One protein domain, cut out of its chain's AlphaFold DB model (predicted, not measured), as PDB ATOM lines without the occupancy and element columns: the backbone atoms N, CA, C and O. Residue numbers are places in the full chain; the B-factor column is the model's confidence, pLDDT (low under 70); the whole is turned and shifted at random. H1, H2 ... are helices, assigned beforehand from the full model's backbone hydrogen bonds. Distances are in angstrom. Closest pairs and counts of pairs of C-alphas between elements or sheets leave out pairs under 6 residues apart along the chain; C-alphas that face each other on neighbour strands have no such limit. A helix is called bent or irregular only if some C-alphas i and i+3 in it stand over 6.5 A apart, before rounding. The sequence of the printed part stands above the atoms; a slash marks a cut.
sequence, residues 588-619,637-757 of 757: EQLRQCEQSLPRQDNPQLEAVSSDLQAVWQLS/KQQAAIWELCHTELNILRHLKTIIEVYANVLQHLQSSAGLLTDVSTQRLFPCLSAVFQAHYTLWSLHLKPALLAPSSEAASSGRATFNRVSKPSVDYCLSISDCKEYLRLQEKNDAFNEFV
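This is residues 588 to 619 and 637 to 757 of the 757 residues of the protein "DH domain-containing protein" of Macrostomum lignano (UniProt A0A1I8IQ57). A long helix, H3, runs along the length of an elongated body; H5 packs on it, H6 folds back along H5 with H5 between it and H3, and H2 packs on another side of H3, making a loose three-helix bundle of H2, H3 and H5, up and down, each running against the one before. From H6 the bent H7 runs on toward the end of the body where H3 ends, with H4 between H7b and H3, and H1 and H8 lie at that end. The printed part has 153 residues with eight named helices, H1 to H8 in chain order, and no named strand; the class is all helix. It is only just loose, close to compact, with a radius of gyration of the C-alphas of 18.1 A and spans of 53 by 34 by 24 A.

H3, residues 637 to 673, is 52.3 A long, from C-alpha 637 at (-18.368, 3.694, 42.178) to C-alpha 673 at (2.112, 22.678, -2.006). H5, residues 689 to 709, is 28.4 A long, with a kink of 29 degrees near residue 700; it is only just irregular, C-alphas 702 and 705 being 6.9 A apart. H6, residues 713 to 726, is 19.8 A long and irregular, with C-alphas 721 and 724 7.1 A apart. H7, residues 728 to 747, was assigned as one helix by its hydrogen bonds but is bent, with C-alphas 735 and 738 6.9 A apart; its arms are H7a, residues 728 to 735, and H7b, residues 738 to 747. H2, residues 603 to 615, is 18.4 A long. H1 is residues 588 to 595, H4 residues 682 to 685 and H8 residues 753 to 756, where C-alpha 756 is at (3.091, 28.342, 11.970).

H3 touches H5 at a shallow tilt of 30 degrees, opposite ways, closest at the C-alphas of Cys 646 and Leu 704, 6.0 A. H2 touches residues 650 to 657 of H3 alone, closest at C-alphas 612 and 650, 6.7 A, at 36 degrees, only just steep. H5 and H6 form a helical hairpin at 6 degrees, with C-alphas 695 and 726 closest, 5.1 A. H7a touches residues 689 to 695 of H5 alone, closest at C-alphas 692 and 729, 5.2 A. H7b touches H4, closest at C-alphas 740 and 685, 5.4 A. H4 only just touches H3, with 3 pairs of C-alphas within 8 A, closest at C-alphas 682 and 664, 6.9 A. H1 is close to H3 but not clearly touching, and H8 is near H3. Every O i to N i+4 pair is within hydrogen-bond range in H2, H7a and H7b; the counts are 3 of 4 in H1, 31 of 33 in H3, 15 of 17 in H5 and 8 of 10 in H6, and H4 and H8 are too short for such a pair.

The C-alphas of Glu 588 and Ser 713 are the two farthest apart, 54.5 A. Residues 620 to 636 are not printed, and C-alphas 619 and 637 are 14.9 A apart across the cut. Of the links printed whole, none is long. Mean pLDDT of the printed part is 75.0; residues 596 to 619, 637 to 640 and 707 to 725 are under 70.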
ATOM      1  N   GLU A 588      -0.437  33.661   4.029       84.50
ATOM      2  CA  GLU A 588      -1.468  33.504   2.996       84.50
ATOM      3  C   GLU A 588      -1.886  32.031   2.822       84.50
ATOM      4  O   GLU A 588      -3.079  31.726   2.823       84.50
ATOM      5  N   GLN A 589      -0.932  31.093   2.770       81.88
ATOM      6  CA  GLN A 589      -1.231  29.654   2.713       81.88
ATOM      7  C   GLN A 589      -1.960  29.153   3.972       81.88
ATOM      8  O   GLN A 589      -2.881  28.338   3.872       81.88
ATOM      9  N   LEU A 590      -1.615  29.674   5.154       82.12
ATOM     10  CA  LEU A 590      -2.333  29.387   6.398       82.12
ATOM     11  C   LEU A 590      -3.775  29.910   6.354       82.12
ATOM     12  O   LEU A 590      -4.692  29.153   6.662       82.12
ATOM     13  N   ARG A 591      -4.010  31.143   5.877       83.19
ATOM     14  CA  ARG A 591      -5.371  31.690   5.691       83.19
ATOM     15  C   ARG A 591      -6.214  30.899   4.683       83.19
ATOM     16  O   ARG A 591      -7.438  30.860   4.814       83.19
ATOM     17  N   GLN A 592      -5.590  30.245   3.704       82.31
ATOM     18  CA  GLN A 592      -6.269  29.315   2.791       82.31
ATOM     19  C   GLN A 592      -6.609  27.986   3.494       82.31
ATOM     20  O   GLN A 592      -7.738  27.502   3.385       82.31
ATOM     21  N   CYS A 593      -5.693  27.451   4.310       77.50
ATOM     22  CA  CYS A 593      -5.943  26.273   5.149       77.50
ATOM     23  C   CYS A 593      -7.016  26.510   6.232       77.50
ATOM     24  O   CYS A 593      -7.724  25.575   6.587       77.50
ATOM     25  N   GLU A 594      -7.188  27.731   6.748       72.25
ATOM     26  CA  GLU A 594      -8.278  28.064   7.684       72.25
ATOM     27  C   GLU A 594      -9.665  28.002   7.023       72.25
ATOM     28  O   GLU A 594     -10.637  27.580   7.652       72.25
ATOM     29  N   GLN A 595      -9.769  28.405   5.751       71.44
ATOM     30  CA  GLN A 595     -11.024  28.390   4.988       71.44
ATOM     31  C   GLN A 595     -11.395  26.979   4.519       71.44
ATOM     32  O   GLN A 595     -12.570  26.605   4.525       71.44
ATOM     33  N   SER A 596     -10.394  26.176   4.158       67.56
ATOM     34  CA  SER A 596     -10.555  24.756   3.858       67.56
ATOM     35  C   SER A 596      -9.344  23.974   4.353       67.56
ATOM     36  O   SER A 596      -8.353  23.828   3.634       67.56
ATOM     37  N   LEU A 597      -9.444  23.436   5.573       65.06
ATOM     38  CA  LEU A 597      -8.458  22.493   6.106       65.06
ATOM     39  C   LEU A 597      -8.276  21.349   5.096       65.06
ATOM     40  O   LEU A 597      -9.292  20.822   4.624       65.06
ATOM     41  N   PRO A 598      -7.033  20.936   4.777       61.03
ATOM     42  CA  PRO A 598      -6.777  19.801   3.901       61.03
ATOM     43  C   PRO A 598      -7.295  18.518   4.563       61.03
ATOM     44  O   PRO A 598      -6.600  17.845   5.328       61.03
ATOM     45  N   ARG A 599      -8.562  18.196   4.283       56.62
ATOM     46  CA  ARG A 599      -9.210  16.968   4.731       56.62
ATOM     47  C   ARG A 599      -8.546  15.802   4.018       56.62
ATOM     48  O   ARG A 599      -8.753  15.596   2.828       56.62
ATOM     49  N   GLN A 600      -7.775  15.021   4.761       57.44
ATOM     50  CA  GLN A 600      -7.599  13.624   4.396       57.44
ATOM     51  C   GLN A 600      -8.916  12.908   4.683       57.44
ATOM     52  O   GLN A 600      -9.432  13.006   5.800       57.44
ATOM     53  N   ASP A 601      -9.428  12.167   3.703       52.97
ATOM     54  CA  ASP A 601     -10.578  11.278   3.868       52.97
ATOM     55  C   ASP A 601     -10.195  10.092   4.766       52.97
ATOM     56  O   ASP A 601      -9.919   8.982   4.312       52.97
ATOM     57  N   ASN A 602     -10.134  10.340   6.074       61.12
ATOM     58  CA  ASN A 602      -9.868   9.329   7.083       61.12
ATOM     59  C   ASN A 602     -11.194   8.919   7.754       61.12
ATOM     60  O   ASN A 602     -11.651   9.596   8.682       61.12
ATOM     61  N   PRO A 603     -11.818   7.799   7.338       64.50
ATOM     62  CA  PRO A 603     -13.138   7.403   7.828       64.50
ATOM     63  C   PRO A 603     -13.153   7.094   9.331       64.50
ATOM     64  O   PRO A 603     -14.192   7.216   9.973       64.50
ATOM     65  N   GLN A 604     -12.011   6.733   9.924       62.12
ATOM     66  CA  GLN A 604     -11.903   6.495  11.366       62.12
ATOM     67  C   GLN A 604     -11.933   7.811  12.154       62.12
ATOM     68  O   GLN A 604     -12.481   7.873  13.252       62.12
ATOM     69  N   LEU A 605     -11.380   8.876  11.575       63.66
ATOM     70  CA  LEU A 605     -11.341  10.213  12.160       63.66
ATOM     71  C   LEU A 605     -12.740  10.852  12.180       63.66
ATOM     72  O   LEU A 605     -13.080  11.562  13.127       63.66
ATOM     73  N   GLU A 606     -13.569  10.548  11.180       67.38
ATOM     74  CA  GLU A 606     -14.985  10.934  11.135       67.38
ATOM     75  C   GLU A 606     -15.884  10.031  11.992       67.38
ATOM     76  O   GLU A 606     -16.780  10.530  12.677       67.38
ATOM     77  N   ALA A 607     -15.600   8.726  12.070       67.12
ATOM     78  CA  ALA A 607     -16.270   7.836  13.021       67.12
ATOM     79  C   ALA A 607     -16.069   8.302  14.478       67.12
ATOM     80  O   ALA A 607     -17.023   8.314  15.257       67.12
ATOM     81  N   VAL A 608     -14.865   8.778  14.828       65.56
ATOM     82  CA  VAL A 608     -14.591   9.410  16.131       65.56
ATOM     83  C   VAL A 608     -15.409  10.688  16.340       65.56
ATOM     84  O   VAL A 608     -15.917  10.874  17.442       65.56
ATOM     85  N   SER A 609     -15.602  11.544  15.326       64.31
ATOM     86  CA  SER A 609     -16.488  12.720  15.444       64.31
ATOM     87  C   SER A 609     -17.926  12.321  15.799       64.31
ATOM     88  O   SER A 609     -18.526  12.914  16.698       64.31
ATOM     89  N   SER A 610     -18.470  11.301  15.124       68.25
ATOM     90  CA  SER A 610     -19.834  10.811  15.367       68.25
ATOM     91  C   SER A 610     -19.983  10.201  16.770       68.25
ATOM     92  O   SER A 610     -20.901  10.559  17.511       68.25
ATOM     93  N   ASP A 611     -19.030   9.358  17.177       65.81
ATOM     94  CA  ASP A 611     -19.009   8.729  18.501       65.81
ATOM     95  C   ASP A 611     -18.848   9.746  19.639       65.81
ATOM     96  O   ASP A 611     -19.553   9.659  20.649       65.81
ATOM     97  N   LEU A 612     -17.964  10.738  19.467       62.28
ATOM     98  CA  LEU A 612     -17.786  11.840  20.416       62.28
ATOM     99  C   LEU A 612     -19.097  12.596  20.634       62.28
ATOM    100  O   LEU A 612     -19.459  12.865  21.778       62.28
ATOM    101  N   GLN A 613     -19.813  12.920  19.553       60.12
ATOM    102  CA  GLN A 613     -21.066  13.669  19.617       60.12
ATOM    103  C   GLN A 613     -22.195  12.868  20.283       60.12
ATOM    104  O   GLN A 613     -22.987  13.446  21.027       60.12
ATOM    105  N   ALA A 614     -22.259  11.554  20.050       61.59
ATOM    106  CA  ALA A 614     -23.258  10.679  20.658       61.59
ATOM    107  C   ALA A 614     -23.018  10.467  22.163       61.59
ATOM    108  O   ALA A 614     -23.955  10.564  22.954       61.59
ATOM    109  N   VAL A 615     -21.772  10.218  22.583       58.28
ATOM    110  CA  VAL A 615     -21.462   9.926  23.995       58.28
ATOM    111  C   VAL A 615     -21.462  11.184  24.870       58.28
ATOM    112  O   VAL A 615     -21.833  11.101  26.035       58.28
ATOM    113  N   TRP A 616     -21.148  12.366  24.327       52.84
ATOM    114  CA  TRP A 616     -21.243  13.632  25.074       52.84
ATOM    115  C   TRP A 616     -22.676  14.072  25.422       52.84
ATOM    116  O   TRP A 616     -22.845  14.954  26.262       52.84
ATOM    117  N   GLN A 617     -23.700  13.490  24.790       54.47
ATOM    118  CA  GLN A 617     -25.110  13.722  25.146       54.47
ATOM    119  C   GLN A 617     -25.558  12.879  26.351       54.47
ATOM    120  O   GLN A 617     -26.608  13.158  26.925       54.47
ATOM    121  N   LEU A 618     -24.791  11.851  26.728       57.00
ATOM    122  CA  LEU A 618     -25.107  10.970  27.847       57.00
ATOM    123  C   LEU A 618     -24.624  11.588  29.168       57.00
ATOM    124  O   LEU A 618     -23.504  12.088  29.275       57.00
ATOM    125  N   SER A 619     -25.455  11.502  30.199       54.00
ATOM    126  CA  SER A 619     -25.087  11.762  31.589       54.00
ATOM    127  C   SER A 619     -24.790  10.452  32.326       54.00
ATOM    128  O   SER A 619     -25.288   9.386  31.969       54.00
ATOM    129  N   LYS A 637     -19.804   3.373  42.298       66.12
ATOM    130  CA  LYS A 637     -18.368   3.694  42.178       66.12
ATOM    131  C   LYS A 637     -17.713   3.023  40.968       66.12
ATOM    132  O   LYS A 637     -16.889   3.651  40.311       66.12
ATOM    133  N   GLN A 638     -18.073   1.776  40.669       65.81
ATOM    134  CA  GLN A 638     -17.576   1.057  39.496       65.81
ATOM    135  C   GLN A 638     -18.067   1.705  38.194       65.81
ATOM    136  O   GLN A 638     -17.262   1.931  37.295       65.81
ATOM    137  N   GLN A 639     -19.347   2.077  38.120       64.31
ATOM    138  CA  GLN A 639     -19.918   2.741  36.950       64.31
ATOM    139  C   GLN A 639     -19.317   4.136  36.737       64.31
ATOM    140  O   GLN A 639     -18.994   4.491  35.608       64.31
ATOM    141  N   ALA A 640     -19.077   4.894  37.814       67.19
ATOM    142  CA  ALA A 640     -18.347   6.159  37.744       67.19
ATOM    143  C   ALA A 640     -16.897   5.969  37.257       67.19
ATOM    144  O   ALA A 640     -16.427   6.742  36.431       67.19
ATOM    145  N   ALA A 641     -16.191   4.922  37.699       71.25
ATOM    146  CA  ALA A 641     -14.833   4.638  37.228       71.25
ATOM    147  C   ALA A 641     -14.785   4.243  35.737       71.25
ATOM    148  O   ALA A 641     -13.872   4.660  35.026       71.25
ATOM    149  N   ILE A 642     -15.772   3.479  35.254       70.38
ATOM    150  CA  ILE A 642     -15.928   3.158  33.825       70.38
ATOM    151  C   ILE A 642     -16.245   4.430  33.029       70.38
ATOM    152  O   ILE A 642     -15.646   4.657  31.982       70.38
ATOM    153  N   TRP A 643     -17.128   5.288  33.545       73.12
ATOM    154  CA  TRP A 643     -17.466   6.568  32.926       73.12
ATOM    155  C   TRP A 643     -16.251   7.490  32.769       73.12
ATOM    156  O   TRP A 643     -15.985   7.966  31.668       73.12
ATOM    157  N   GLU A 644     -15.467   7.685  33.834       76.56
ATOM    158  CA  GLU A 644     -14.232   8.480  33.795       76.56
ATOM    159  C   GLU A 644     -13.202   7.898  32.812       76.56
ATOM    160  O   GLU A 644     -12.547   8.649  32.087       76.56
ATOM    161  N   LEU A 645     -13.080   6.567  32.722       78.88
ATOM    162  CA  LEU A 645     -12.201   5.910  31.747       78.88
ATOM    163  C   LEU A 645     -12.660   6.164  30.301       78.88
ATOM    164  O   LEU A 645     -11.856   6.554  29.458       78.88
ATOM    165  N   CYS A 646     -13.953   6.002  30.018       76.88
ATOM    166  CA  CYS A 646     -14.532   6.294  28.706       76.88
ATOM    167  C   CYS A 646     -14.377   7.778  28.327       76.88
ATOM    168  O   CYS A 646     -13.993   8.095  27.203       76.88
ATOM    169  N   HIS A 647     -14.634   8.691  29.265       74.75
ATOM    170  CA  HIS A 647     -14.541  10.130  29.033       74.75
ATOM    171  C   HIS A 647     -13.089  10.594  28.821       74.75
ATOM    172  O   HIS A 647     -12.816  11.395  27.926       74.75
ATOM    173  N   THR A 648     -12.135  10.065  29.597       81.56
ATOM    174  CA  THR A 648     -10.708  10.372  29.407       81.56
ATOM    175  C   THR A 648     -10.172   9.846  28.076       81.56
ATOM    176  O   THR A 648      -9.469  10.592  27.396       81.56
ATOM    177  N   GLU A 649     -10.558   8.641  27.646       82.88
ATOM    178  CA  GLU A 649     -10.155   8.104  26.339       82.88
ATOM    179  C   GLU A 649     -10.712   8.933  25.170       82.88
ATOM    180  O   GLU A 649      -9.979   9.277  24.241       82.88
ATOM    181  N   LEU A 650     -11.985   9.336  25.236       80.06
ATOM    182  CA  LEU A 650     -12.585  10.228  24.238       80.06
ATOM    183  C   LEU A 650     -11.860  11.580  24.153       80.06
ATOM    184  O   LEU A 650     -11.625  12.091  23.056       80.06
ATOM    185  N   ASN A 651     -11.451  12.147  25.289       79.19
ATOM    186  CA  ASN A 651     -10.677  13.387  25.310       79.19
ATOM    187  C   ASN A 651      -9.260  13.200  24.731       79.19
ATOM    188  O   ASN A 651      -8.763  14.099  24.052       79.19
ATOM    189  N   ILE A 652      -8.623  12.038  24.928       83.06
ATOM    190  CA  ILE A 652      -7.352  11.688  24.267       83.06
ATOM    191  C   ILE A 652      -7.549  11.612  22.748       83.06
ATOM    192  O   ILE A 652      -6.830  12.285  22.009       83.06
ATOM    193  N   LEU A 653      -8.558  10.873  22.275       83.88
ATOM    194  CA  LEU A 653      -8.880  10.751  20.850       83.88
ATOM    195  C   LEU A 653      -9.171  12.100  20.190       83.88
ATOM    196  O   LEU A 653      -8.690  12.356  19.086       83.88
ATOM    197  N   ARG A 654      -9.894  12.988  20.880       81.56
ATOM    198  CA  ARG A 654     -10.151  14.355  20.416       81.56
ATOM    199  C   ARG A 654      -8.859  15.152  20.242       81.56
ATOM    200  O   ARG A 654      -8.670  15.758  19.192       81.56
ATOM    201  N   HIS A 655      -7.969  15.150  21.237       82.38
ATOM    202  CA  HIS A 655      -6.697  15.869  21.138       82.38
ATOM    203  C   HIS A 655      -5.798  15.299  20.035       82.38
ATOM    204  O   HIS A 655      -5.230  16.069  19.263       82.38
ATOM    205  N   LEU A 656      -5.712  13.971  19.908       86.06
ATOM    206  CA  LEU A 656      -4.960  13.321  18.831       86.06
ATOM    207  C   LEU A 656      -5.528  13.684  17.447       86.06
ATOM    208  O   LEU A 656      -4.749  14.054  16.572       86.06
ATOM    209  N   LYS A 657      -6.862  13.675  17.267       83.19
ATOM    210  CA  LYS A 657      -7.526  14.143  16.034       83.19
ATOM    211  C   LYS A 657      -7.138  15.586  15.710       83.19
ATOM    212  O   LYS A 657      -6.655  15.840  14.614       83.19
ATOM    213  N   THR A 658      -7.254  16.509  16.670       83.94
ATOM    214  CA  THR A 658      -6.873  17.916  16.461       83.94
ATOM    215  C   THR A 658      -5.402  18.075  16.071       83.94
ATOM    216  O   THR A 658      -5.110  18.835  15.155       83.94
ATOM    217  N   ILE A 659      -4.470  17.352  16.704       85.75
ATOM    218  CA  ILE A 659      -3.040  17.453  16.360       85.75
ATOM    219  C   ILE A 659      -2.769  16.908  14.948       85.75
ATOM    220  O   ILE A 659      -1.994  17.510  14.206       85.75
ATOM    221  N   ILE A 660      -3.422  15.809  14.556       85.06
ATOM    222  CA  ILE A 660      -3.294  15.244  13.206       85.06
ATOM    223  C   ILE A 660      -3.858  16.219  12.159       85.06
ATOM    224  O   ILE A 660      -3.145  16.590  11.231       85.06
ATOM    225  N   GLU A 661      -5.102  16.677  12.320       82.75
ATOM    226  CA  GLU A 661      -5.796  17.506  11.322       82.75
ATOM    227  C   GLU A 661      -5.217  18.920  11.202       82.75
ATOM    228  O   GLU A 661      -5.031  19.406  10.090       82.75
ATOM    229  N   VAL A 662      -4.937  19.580  12.331       83.12
ATOM    230  CA  VAL A 662      -4.578  21.008  12.362       83.12
ATOM    231  C   VAL A 662      -3.072  21.230  12.243       83.12
ATOM    232  O   VAL A 662      -2.662  22.241  11.686       83.12
ATOM    233  N   TYR A 663      -2.238  20.304  12.729       85.06
ATOM    234  CA  TYR A 663      -0.784  20.501  12.744       85.06
ATOM    235  C   TYR A 663      -0.037  19.544  11.821       85.06
ATOM    236  O   TYR A 663       0.695  20.009  10.951       85.06
ATOM    237  N   ALA A 664      -0.222  18.227  11.946       85.69
ATOM    238  CA  ALA A 664       0.525  17.279  11.117       85.69
ATOM    239  C   ALA A 664       0.145  17.395   9.627       85.69
ATOM    240  O   ALA A 664       1.029  17.507   8.777       85.69
ATOM    241  N   ASN A 665      -1.154  17.429   9.318       85.31
ATOM    242  CA  ASN A 665      -1.651  17.495   7.943       85.31
ATOM    243  C   ASN A 665      -1.422  18.870   7.300       85.31
ATOM    244  O   ASN A 665      -1.044  18.928   6.133       85.31
ATOM    245  N   VAL A 666      -1.590  19.972   8.045       86.19
ATOM    246  CA  VAL A 666      -1.302  21.325   7.527       86.19
ATOM    247  C   VAL A 666       0.195  21.500   7.268       86.19
ATOM    248  O   VAL A 666       0.562  21.984   6.203       86.19
ATOM    249  N   LEU A 667       1.073  21.030   8.164       86.25
ATOM    250  CA  LEU A 667       2.524  21.077   7.944       86.25
ATOM    251  C   LEU A 667       2.935  20.264   6.705       86.25
ATOM    252  O   LEU A 667       3.676  20.764   5.863       86.25
ATOM    253  N   GLN A 668       2.404  19.046   6.542       86.75
ATOM    254  CA  GLN A 668       2.630  18.237   5.336       86.75
ATOM    255  C   GLN A 668       2.082  18.904   4.067       86.75
ATOM    256  O   GLN A 668       2.706  18.806   3.009       86.75
ATOM    257  N   HIS A 669       0.940  19.592   4.159       85.38
ATOM    258  CA  HIS A 669       0.377  20.344   3.042       85.38
ATOM    259  C   HIS A 669       1.300  21.499   2.641       85.38
ATOM    260  O   HIS A 669       1.729  21.525   1.495       85.38
ATOM    261  N   LEU A 670       1.701  22.367   3.579       85.62
ATOM    262  CA  LEU A 670       2.617  23.494   3.336       85.62
ATOM    263  C   LEU A 670       3.955  23.051   2.718       85.62
ATOM    264  O   LEU A 670       4.459  23.692   1.792       85.62
ATOM    265  N   GLN A 671       4.492  21.919   3.184       89.19
ATOM    266  CA  GLN A 671       5.700  21.297   2.635       89.19
ATOM    267  C   GLN A 671       5.513  20.809   1.192       89.19
ATOM    268  O   GLN A 671       6.443  20.898   0.394       89.19
ATOM    269  N   SER A 672       4.321  20.310   0.848       86.06
ATOM    270  CA  SER A 672       4.032  19.696  -0.457       86.06
ATOM    271  C   SER A 672       3.519  20.688  -1.508       86.06
ATOM    272  O   SER A 672       3.801  20.511  -2.690       86.06
ATOM    273  N   SER A 673       2.745  21.702  -1.105       83.88
ATOM    274  CA  SER A 673       2.112  22.678  -2.006       83.88
ATOM    275  C   SER A 673       2.970  23.922  -2.228       83.88
ATOM    276  O   SER A 673       3.073  24.399  -3.356       83.88
ATOM    277  N   ALA A 674       3.602  24.433  -1.167       79.69
ATOM    278  CA  ALA A 674       4.336  25.697  -1.182       79.69
ATOM    279  C   ALA A 674       5.857  25.533  -0.996       79.69
ATOM    280  O   ALA A 674       6.597  26.505  -1.140       79.69
ATOM    281  N   GLY A 675       6.340  24.328  -0.661       82.19
ATOM    282  CA  GLY A 675       7.752  24.073  -0.341       82.19
ATOM    283  C   GLY A 675       8.225  24.714   0.972       82.19
ATOM    284  O   GLY A 675       9.426  24.741   1.252       82.19
ATOM    285  N   LEU A 676       7.292  25.228   1.779       82.50
ATOM    286  CA  LEU A 676       7.559  25.928   3.034       82.50
ATOM    287  C   LEU A 676       7.781  24.932   4.179       82.50
ATOM    288  O   LEU A 676       7.210  23.843   4.184       82.50
ATOM    289  N   LEU A 677       8.594  25.319   5.168       83.12
ATOM    290  CA  LEU A 677       8.907  24.512   6.360       83.12
ATOM    291  C   LEU A 677       9.493  23.120   6.039       83.12
ATOM    292  O   LEU A 677       9.339  22.178   6.815       83.12
ATOM    293  N   THR A 678      10.149  22.951   4.887       82.75
ATOM    294  CA  THR A 678      10.754  21.677   4.443       82.75
ATOM    295  C   THR A 678      11.987  21.267   5.260       82.75
ATOM    296  O   THR A 678      12.361  20.096   5.286       82.75
ATOM    297  N   ASP A 679      12.571  22.211   5.994       82.12
ATOM    298  CA  ASP A 679      13.583  22.031   7.036       82.12
ATOM    299  C   ASP A 679      13.025  21.401   8.334       82.12
ATOM    300  O   ASP A 679      13.777  20.840   9.143       82.12
ATOM    301  N   VAL A 680      11.701  21.443   8.523       85.19
ATOM    302  CA  VAL A 680      11.009  20.924   9.706       85.19
ATOM    303  C   VAL A 680      10.589  19.462   9.509       85.19
ATOM    304  O   VAL A 680       9.675  19.119   8.762       85.19
ATOM    305  N   SER A 681      11.218  18.550  10.246       85.25
ATOM    306  CA  SER A 681      10.931  17.118  10.169       85.25
ATOM    307  C   SER A 681       9.637  16.751  10.906       85.25
ATOM    308  O   SER A 681       9.610  16.616  12.134       85.25
ATOM    309  N   THR A 682       8.575  16.496  10.139       84.94
ATOM    310  CA  THR A 682       7.275  15.992  10.625       84.94
ATOM    311  C   THR A 682       7.410  14.720  11.468       84.94
ATOM    312  O   THR A 682       6.768  14.608  12.507       84.94
ATOM    313  N   GLN A 683       8.299  13.798  11.083       83.81
ATOM    314  CA  GLN A 683       8.565  12.546  11.811       83.81
ATOM    315  C   GLN A 683       9.209  12.761  13.192       83.81
ATOM    316  O   GLN A 683       9.004  11.950  14.090       83.81
ATOM    317  N   ARG A 684       9.982  13.843  13.380       84.81
ATOM    318  CA  ARG A 684      10.599  14.183  14.678       84.81
ATOM    319  C   ARG A 684       9.671  15.006  15.574       84.81
ATOM    320  O   ARG A 684       9.742  14.873  16.792       84.81
ATOM    321  N   LEU A 685       8.795  15.830  14.990       83.56
ATOM    322  CA  LEU A 685       7.756  16.557  15.733       83.56
ATOM    323  C   LEU A 685       6.597  15.658  16.169       83.56
ATOM    324  O   LEU A 685       6.132  15.776  17.298       83.56
ATOM    325  N   PHE A 686       6.154  14.747  15.302       85.00
ATOM    326  CA  PHE A 686       4.996  13.885  15.540       85.00
ATOM    327  C   PHE A 686       5.339  12.392  15.357       85.00
ATOM    328  O   PHE A 686       4.751  11.736  14.488       85.00
ATOM    329  N   PRO A 687       6.273  11.819  16.151       80.06
ATOM    330  CA  PRO A 687       6.640  10.411  16.025       80.06
ATOM    331  C   PRO A 687       5.408   9.515  16.146       80.06
ATOM    332  O   PRO A 687       4.638   9.650  17.093       80.06
ATOM    333  N   CYS A 688       5.215   8.597  15.195       79.88
ATOM    334  CA  CYS A 688       4.184   7.545  15.208       79.88
ATOM    335  C   CYS A 688       2.739   7.967  15.582       79.88
ATOM    336  O   CYS A 688       1.924   7.111  15.926       79.88
ATOM    337  N   LEU A 689       2.376   9.252  15.459       83.75
ATOM    338  CA  LEU A 689       1.124   9.812  15.993       83.75
ATOM    339  C   LEU A 689      -0.138   9.107  15.459       83.75
ATOM    340  O   LEU A 689      -1.085   8.867  16.206       83.75
ATOM    341  N   SER A 690      -0.122   8.701  14.185       84.38
ATOM    342  CA  SER A 690      -1.200   7.905  13.585       84.38
ATOM    343  C   SER A 690      -1.346   6.529  14.256       84.38
ATOM    344  O   SER A 690      -2.458   6.121  14.576       84.38
ATOM    345  N   ALA A 691      -0.245   5.839  14.577       84.50
ATOM    346  CA  ALA A 691      -0.283   4.549  15.273       84.50
ATOM    347  C   ALA A 691      -0.788   4.677  16.724       84.50
ATOM    348  O   ALA A 691      -1.517   3.806  17.198       84.50
ATOM    349  N   VAL A 692      -0.464   5.783  17.405       86.38
ATOM    350  CA  VAL A 692      -1.034   6.131  18.720       86.38
ATOM    351  C   VAL A 692      -2.544   6.363  18.607       86.38
ATOM    352  O   VAL A 692      -3.312   5.810  19.392       86.38
ATOM    353  N   PHE A 693      -3.003   7.106  17.597       85.62
ATOM    354  CA  PHE A 693      -4.435   7.286  17.347       85.62
ATOM    355  C   PHE A 693      -5.148   5.951  17.068       85.62
ATOM    356  O   PHE A 693      -6.193   5.691  17.662       85.62
ATOM    357  N   GLN A 694      -4.565   5.063  16.251       85.38
ATOM    358  CA  GLN A 694      -5.116   3.722  16.002       85.38
ATOM    359  C   GLN A 694      -5.219   2.878  17.276       85.38
ATOM    360  O   GLN A 694      -6.224   2.196  17.474       85.38
ATOM    361  N   ALA A 695      -4.210   2.927  18.149       85.19
ATOM    362  CA  ALA A 695      -4.226   2.248  19.441       85.19
ATOM    363  C   ALA A 695      -5.419   2.698  20.299       85.19
ATOM    364  O   ALA A 695      -6.273   1.881  20.653       85.19
ATOM    365  N   HIS A 696      -5.529   4.001  20.558       84.44
ATOM    366  CA  HIS A 696      -6.622   4.559  21.354       84.44
ATOM    367  C   HIS A 696      -7.997   4.330  20.691       84.44
ATOM    368  O   HIS A 696      -8.972   3.972  21.352       84.44
ATOM    369  N   TYR A 697      -8.089   4.403  19.358       85.31
ATOM    370  CA  TYR A 697      -9.344   4.136  18.647       85.31
ATOM    371  C   TYR A 697      -9.759   2.661  18.732       85.31
ATOM    372  O   TYR A 697     -10.943   2.349  18.867       85.31
ATOM    373  N   THR A 698      -8.791   1.742  18.721       83.88
ATOM    374  CA  THR A 698      -9.024   0.304  18.921       83.88
ATOM    375  C   THR A 698      -9.500   0.016  20.346       83.88
ATOM    376  O   THR A 698     -10.445  -0.751  20.529       83.88
ATOM    377  N   LEU A 699      -8.903   0.659  21.360       83.25
ATOM    378  CA  LEU A 699      -9.344   0.546  22.754       83.25
ATOM    379  C   LEU A 699     -10.779   1.065  22.936       83.25
ATOM    380  O   LEU A 699     -11.617   0.392  23.545       83.25
ATOM    381  N   TRP A 700     -11.076   2.229  22.356       82.81
ATOM    382  CA  TRP A 700     -12.407   2.821  22.365       82.81
ATOM    383  C   TRP A 700     -13.453   1.915  21.700       82.81
ATOM    384  O   TRP A 700     -14.427   1.518  22.340       82.81
ATOM    385  N   SER A 701     -13.239   1.556  20.434       81.69
ATOM    386  CA  SER A 701     -14.231   0.866  19.600       81.69
ATOM    387  C   SER A 701     -14.483  -0.592  20.000       81.69
ATOM    388  O   SER A 701     -15.635  -1.025  19.967       81.69
ATOM    389  N   LEU A 702     -13.450  -1.344  20.405       78.56
ATOM    390  CA  LEU A 702     -13.587  -2.770  20.736       78.56
ATOM    391  C   LEU A 702     -13.943  -3.044  22.200       78.56
ATOM    392  O   LEU A 702     -14.457  -4.123  22.498       78.56
ATOM    393  N   HIS A 703     -13.648  -2.119  23.122       77.38
ATOM    394  CA  HIS A 703     -13.718  -2.409  24.558       77.38
ATOM    395  C   HIS A 703     -14.527  -1.382  25.354       77.38
ATOM    396  O   HIS A 703     -15.440  -1.777  26.077       77.38
ATOM    397  N   LEU A 704     -14.263  -0.081  25.205       77.81
ATOM    398  CA  LEU A 704     -14.928   0.941  26.027       77.81
ATOM    399  C   LEU A 704     -16.350   1.268  25.550       77.81
ATOM    400  O   LEU A 704     -17.282   1.250  26.352       77.81
ATOM    401  N   LYS A 705     -16.549   1.487  24.245       76.50
ATOM    402  CA  LYS A 705     -17.873   1.735  23.654       76.50
ATOM    403  C   LYS A 705     -18.839   0.555  23.869       76.50
ATOM    404  O   LYS A 705     -19.962   0.811  24.303       76.50
ATOM    405  N   PRO A 706     -18.447  -0.723  23.672       74.06
ATOM    406  CA  PRO A 706     -19.309  -1.855  24.012       74.06
ATOM    407  C   PRO A 706     -19.608  -1.955  25.511       74.06
ATOM    408  O   PRO A 706     -20.760  -2.173  25.868       74.06
ATOM    409  N   ALA A 707     -18.622  -1.738  26.393       67.31
ATOM    410  CA  ALA A 707     -18.837  -1.785  27.843       67.31
ATOM    411  C   ALA A 707     -19.767  -0.668  28.361       67.31
ATOM    412  O   ALA A 707     -20.462  -0.868  29.357       67.31
ATOM    413  N   LEU A 708     -19.810   0.483  27.679       66.12
ATOM    414  CA  LEU A 708     -20.746   1.575  27.965       66.12
ATOM    415  C   LEU A 708     -22.196   1.211  27.587       66.12
ATOM    416  O   LEU A 708     -23.127   1.565  28.308       66.12
ATOM    417  N   LEU A 709     -22.381   0.511  26.462       65.19
ATOM    418  CA  LEU A 709     -23.695   0.160  25.906       65.19
ATOM    419  C   LEU A 709     -24.265  -1.154  26.468       65.19
ATOM    420  O   LEU A 709     -25.481  -1.318  26.530       65.19
ATOM    421  N   ALA A 710     -23.404  -2.083  26.885       56.69
ATOM    422  CA  ALA A 710     -23.775  -3.360  27.481       56.69
ATOM    423  C   ALA A 710     -22.747  -3.767  28.561       56.69
ATOM    424  O   ALA A 710     -21.673  -4.276  28.222       56.69
ATOM    425  N   PRO A 711     -23.055  -3.602  29.864       52.91
ATOM    426  CA  PRO A 711     -22.147  -3.959  30.956       52.91
ATOM    427  C   PRO A 711     -22.095  -5.484  31.201       52.91
ATOM    428  O   PRO A 711     -22.463  -5.976  32.266       52.91
ATOM    429  N   SER A 712     -21.624  -6.248  30.209       48.56
ATOM    430  CA  SER A 712     -21.281  -7.668  30.364       48.56
ATOM    431  C   SER A 712     -19.845  -7.838  30.872       48.56
ATOM    432  O   SER A 712     -18.909  -7.206  30.375       48.56
ATOM    433  N   SER A 713     -19.664  -8.761  31.823       48.53
ATOM    434  CA  SER A 713     -18.363  -9.169  32.386       48.53
ATOM    435  C   SER A 713     -17.334  -9.569  31.311       48.53
ATOM    436  O   SER A 713     -16.126  -9.346  31.451       48.53
ATOM    437  N   GLU A 714     -17.811 -10.120  30.194       44.16
ATOM    438  CA  GLU A 714     -16.983 -10.643  29.101       44.16
ATOM    439  C   GLU A 714     -16.319  -9.531  28.270       44.16
ATOM    440  O   GLU A 714     -15.169  -9.665  27.849       44.16
ATOM    441  N   ALA A 715     -16.989  -8.385  28.088       44.91
ATOM    442  CA  ALA A 715     -16.444  -7.268  27.312       44.91
ATOM    443  C   ALA A 715     -15.240  -6.622  28.022       44.91
ATOM    444  O   ALA A 715     -14.203  -6.356  27.407       44.91
ATOM    445  N   ALA A 716     -15.349  -6.435  29.342       49.56
ATOM    446  CA  ALA A 716     -14.291  -5.857  30.171       49.56
ATOM    447  C   ALA A 716     -13.079  -6.793  30.349       49.56
ATOM    448  O   ALA A 716     -11.938  -6.329  30.410       49.56
ATOM    449  N   SER A 717     -13.302  -8.111  30.412       48.75
ATOM    450  CA  SER A 717     -12.223  -9.101  30.531       48.75
ATOM    451  C   SER A 717     -11.473  -9.318  29.210       48.75
ATOM    452  O   SER A 717     -10.241  -9.365  29.224       48.75
ATOM    453  N   SER A 718     -12.173  -9.321  28.068       51.59
ATOM    454  CA  SER A 718     -11.558  -9.326  26.729       51.59
ATOM    455  C   SER A 718     -10.604  -8.138  26.525       51.59
ATOM    456  O   SER A 718      -9.446  -8.324  26.140       51.59
ATOM    457  N   GLY A 719     -11.033  -6.924  26.902       57.34
ATOM    458  CA  GLY A 719     -10.206  -5.714  26.805       57.34
ATOM    459  C   GLY A 719      -8.926  -5.744  27.642       57.34
ATOM    460  O   GLY A 719      -7.914  -5.173  27.240       57.34
ATOM    461  N   ARG A 720      -8.914  -6.453  28.780       56.53
ATOM    462  CA  ARG A 720      -7.701  -6.615  29.600       56.53
ATOM    463  C   ARG A 720      -6.648  -7.497  28.916       56.53
ATOM    464  O   ARG A 720      -5.460  -7.236  29.083       56.53
ATOM    465  N   ALA A 721      -7.059  -8.510  28.152       55.03
ATOM    466  CA  ALA A 721      -6.136  -9.409  27.455       55.03
ATOM    467  C   ALA A 721      -5.484  -8.745  26.227       55.03
ATOM    468  O   ALA A 721      -4.303  -8.954  25.951       55.03
ATOM    469  N   THR A 722      -6.231  -7.907  25.504       60.72
ATOM    470  CA  THR A 722      -5.735  -7.157  24.338       60.72
ATOM    471  C   THR A 722      -4.950  -5.898  24.715       60.72
ATOM    472  O   THR A 722      -4.122  -5.455  23.915       60.72
ATOM    473  N   PHE A 723      -5.153  -5.344  25.919       65.44
ATOM    474  CA  PHE A 723      -4.583  -4.064  26.363       65.44
ATOM    475  C   PHE A 723      -3.079  -3.922  26.098       65.44
ATOM    476  O   PHE A 723      -2.661  -2.913  25.543       65.44
ATOM    477  N   ASN A 724      -2.268  -4.938  26.411       62.22
ATOM    478  CA  ASN A 724      -0.810  -4.894  26.207       62.22
ATOM    479  C   ASN A 724      -0.396  -4.808  24.726       62.22
ATOM    480  O   ASN A 724       0.662  -4.271  24.408       62.22
ATOM    481  N   ARG A 725      -1.221  -5.333  23.810       65.19
ATOM    482  CA  ARG A 725      -0.992  -5.222  22.361       65.19
ATOM    483  C   ARG A 725      -1.454  -3.866  21.832       65.19
ATOM    484  O   ARG A 725      -0.828  -3.321  20.930       65.19
ATOM    485  N   VAL A 726      -2.538  -3.336  22.397       71.44
ATOM    486  CA  VAL A 726      -3.113  -2.042  22.015       71.44
ATOM    487  C   VAL A 726      -2.278  -0.875  22.552       71.44
ATOM    488  O   VAL A 726      -2.093   0.098  21.841       71.44
ATOM    489  N   SER A 727      -1.700  -0.970  23.752       72.31
ATOM    490  CA  SER A 727      -0.935   0.121  24.375       72.31
ATOM    491  C   SER A 727       0.478   0.324  23.813       72.31
ATOM    492  O   SER A 727       1.076   1.375  24.053       72.31
ATOM    493  N   LYS A 728       1.024  -0.640  23.054       77.00
ATOM    494  CA  LYS A 728       2.415  -0.598  22.569       77.00
ATOM    495  C   LYS A 728       2.770   0.681  21.780       77.00
ATOM    496  O   LYS A 728       3.773   1.290  22.146       77.00
ATOM    497  N   PRO A 729       1.984   1.155  20.790       81.31
ATOM    498  CA  PRO A 729       2.293   2.402  20.085       81.31
ATOM    499  C   PRO A 729       2.371   3.618  21.016       81.31
ATOM    500  O   PRO A 729       3.242   4.466  20.850       81.31
ATOM    501  N   SER A 730       1.514   3.683  22.041       76.44
ATOM    502  CA  SER A 730       1.542   4.758  23.040       76.44
ATOM    503  C   SER A 730       2.783   4.677  23.943       76.44
ATOM    504  O   SER A 730       3.328   5.713  24.316       76.44
ATOM    505  N   VAL A 731       3.277   3.472  24.259       78.50
ATOM    506  CA  VAL A 731       4.555   3.278  24.976       78.50
ATOM    507  C   VAL A 731       5.738   3.721  24.116       78.50
ATOM    508  O   VAL A 731       6.568   4.495  24.587       78.50
ATOM    509  N   ASP A 732       5.792   3.285  22.856       76.56
ATOM    510  CA  ASP A 732       6.863   3.650  21.922       76.56
ATOM    511  C   ASP A 732       6.892   5.181  21.693       76.56
ATOM    512  O   ASP A 732       7.958   5.803  21.730       76.56
ATOM    513  N   TYR A 733       5.720   5.823  21.598       81.44
ATOM    514  CA  TYR A 733       5.595   7.285  21.585       81.44
ATOM    515  C   TYR A 733       6.146   7.937  22.860       81.44
ATOM    516  O   TYR A 733       6.949   8.868  22.775       81.44
ATOM    517  N   CYS A 734       5.779   7.438  24.047       80.00
ATOM    518  CA  CYS A 734       6.290   7.954  25.318       80.00
ATOM    519  C   CYS A 734       7.817   7.842  25.458       80.00
ATOM    520  O   CYS A 734       8.404   8.675  26.147       80.00
ATOM    521  N   LEU A 735       8.461   6.866  24.812       81.38
ATOM    522  CA  LEU A 735       9.924   6.775  24.749       81.38
ATOM    523  C   LEU A 735      10.511   7.859  23.825       81.38
ATOM    524  O   LEU A 735      11.424   8.573  24.230       81.38
ATOM    525  N   SER A 736       9.922   8.062  22.641       77.81
ATOM    526  CA  SER A 736      10.349   9.094  21.673       77.81
ATOM    527  C   SER A 736      10.098  10.548  22.116       77.81
ATOM    528  O   SER A 736      10.635  11.493  21.534       77.81
ATOM    529  N   ILE A 737       9.275  10.761  23.150       82.06
ATOM    530  CA  ILE A 737       8.788  12.096  23.517       82.06
ATOM    531  C   ILE A 737       9.898  13.027  24.026       82.06
ATOM    532  O   ILE A 737       9.755  14.247  23.962       82.06
ATOM    533  N   SER A 738      10.998  12.477  24.546       81.00
ATOM    534  CA  SER A 738      12.176  13.255  24.952       81.00
ATOM    535  C   SER A 738      12.898  13.835  23.735       81.00
ATOM    536  O   SER A 738      13.166  15.033  23.710       81.00
ATOM    537  N   ASP A 739      13.101  13.035  22.691       83.00
ATOM    538  CA  ASP A 739      13.773  13.467  21.460       83.00
ATOM    539  C   ASP A 739      12.918  14.483  20.691       83.00
ATOM    540  O   ASP A 739      13.428  15.490  20.197       83.00
ATOM    541  N   CYS A 740      11.594  14.279  20.680       84.31
ATOM    542  CA  CYS A 740      10.614  15.244  20.176       84.31
ATOM    543  C   CYS A 740      10.751  16.620  20.862       84.31
ATOM    544  O   CYS A 740      10.780  17.648  20.184       84.31
ATOM    545  N   LYS A 741      10.903  16.663  22.197       81.75
ATOM    546  CA  LYS A 741      11.119  17.917  22.947       81.75
ATOM    547  C   LYS A 741      12.421  18.607  22.579       81.75
ATOM    548  O   LYS A 741      12.421  19.825  22.419       81.75
ATOM    549  N   GLU A 742      13.522  17.864  22.499       85.31
ATOM    550  CA  GLU A 742      14.808  18.461  22.134       85.31
ATOM    551  C   GLU A 742      14.757  19.003  20.702       85.31
ATOM    552  O   GLU A 742      15.199  20.124  20.458       85.31
ATOM    553  N   TYR A 743      14.112  18.286  19.775       86.62
ATOM    554  CA  TYR A 743      13.889  18.789  18.422       86.62
ATOM    555  C   TYR A 743      13.004  20.045  18.397       86.62
ATOM    556  O   TYR A 743      13.354  21.014  17.726       86.62
ATOM    557  N   LEU A 744      11.922  20.090  19.184       85.56
ATOM    558  CA  LEU A 744      11.079  21.282  19.322       85.56
ATOM    559  C   LEU A 744      11.888  22.496  19.817       85.56
ATOM    560  O   LEU A 744      11.759  23.577  19.255       85.56
ATOM    561  N   ARG A 745      12.773  22.325  20.812       85.44
ATOM    562  CA  ARG A 745      13.652  23.410  21.304       85.44
ATOM    563  C   ARG A 745      14.671  23.892  20.274       85.44
ATOM    564  O   ARG A 745      15.092  25.044  20.333       85.44
ATOM    565  N   LEU A 746      15.083  23.035  19.341       86.50
ATOM    566  CA  LEU A 746      15.898  23.461  18.202       86.50
ATOM    567  C   LEU A 746      15.064  24.298  17.217       86.50
ATOM    568  O   LEU A 746      15.563  25.304  16.717       86.50
ATOM    569  N   GLN A 747      13.794  23.937  17.008       85.62
ATOM    570  CA  GLN A 747      12.859  24.687  16.160       85.62
ATOM    571  C   GLN A 747      12.304  25.972  16.807       85.62
ATOM    572  O   GLN A 747      11.853  26.846  16.080       85.62
ATOM    573  N   GLU A 748      12.425  26.186  18.125       81.06
ATOM    574  CA  GLU A 748      12.105  27.487  18.761       81.06
ATOM    575  C   GLU A 748      12.941  28.662  18.202       81.06
ATOM    576  O   GLU A 748      12.589  29.822  18.410       81.06
ATOM    577  N   LYS A 749      14.048  28.384  17.497       81.44
ATOM    578  CA  LYS A 749      14.889  29.388  16.816       81.44
ATOM    579  C   LYS A 749      14.509  29.623  15.347       81.44
ATOM    580  O   LYS A 749      15.174  30.406  14.678       81.44
ATOM    581  N   ASN A 750      13.507  28.914  14.837       83.56
ATOM    582  CA  ASN A 750      13.056  28.998  13.456       83.56
ATOM    583  C   ASN A 750      11.857  29.954  13.379       83.56
ATOM    584  O   ASN A 750      10.756  29.618  13.811       83.56
ATOM    585  N   ASP A 751      12.080  31.159  12.854       80.81
ATOM    586  CA  ASP A 751      11.065  32.219  12.818       80.81
ATOM    587  C   ASP A 751       9.838  31.869  11.963       80.81
ATOM    588  O   ASP A 751       8.737  32.308  12.291       80.81
ATOM    589  N   ALA A 752      10.006  31.049  10.919       79.25
ATOM    590  CA  ALA A 752       8.897  30.563  10.099       79.25
ATOM    591  C   ALA A 752       8.104  29.465  10.827       79.25
ATOM    592  O   ALA A 752       6.874  29.467  10.812       79.25
ATOM    593  N   PHE A 753       8.783  28.552  11.533       84.00
ATOM    594  CA  PHE A 753       8.093  27.563  12.367       84.00
ATOM    595  C   PHE A 753       7.336  28.230  13.524       84.00
ATOM    596  O   PHE A 753       6.192  27.877  13.780       84.00
ATOM    597  N   ASN A 754       7.920  29.246  14.167       83.25
ATOM    598  CA  ASN A 754       7.268  30.039  15.217       83.25
ATOM    599  C   ASN A 754       6.035  30.831  14.734       83.25
ATOM    600  O   ASN A 754       5.249  31.268  15.566       83.25
ATOM    601  N   GLU A 755       5.881  31.047  13.426       82.81
ATOM    602  CA  GLU A 755       4.722  31.715  12.814       82.81
ATOM    603  C   GLU A 755       3.627  30.728  12.382       82.81
ATOM    604  O   GLU A 755       2.449  31.073  12.350       82.81
ATOM    605  N   PHE A 756       4.006  29.476  12.121       83.75
ATOM    606  CA  PHE A 756       3.091  28.342  11.970       83.75
ATOM    607  C   PHE A 756       2.489  27.856  13.314       83.75
ATOM    608  O   PHE A 756       1.439  27.209  13.322       83.75
ATOM    609  N   VAL A 757       3.165  28.149  14.434       81.44
ATOM    610  CA  VAL A 757       2.912  27.672  15.818       81.44
ATOM    611  C   VAL A 757       1.905  28.522  16.606       81.44
ATOM    612  O   VAL A 757       0.936  27.924  17.134       81.44
TER     613      VAL A 757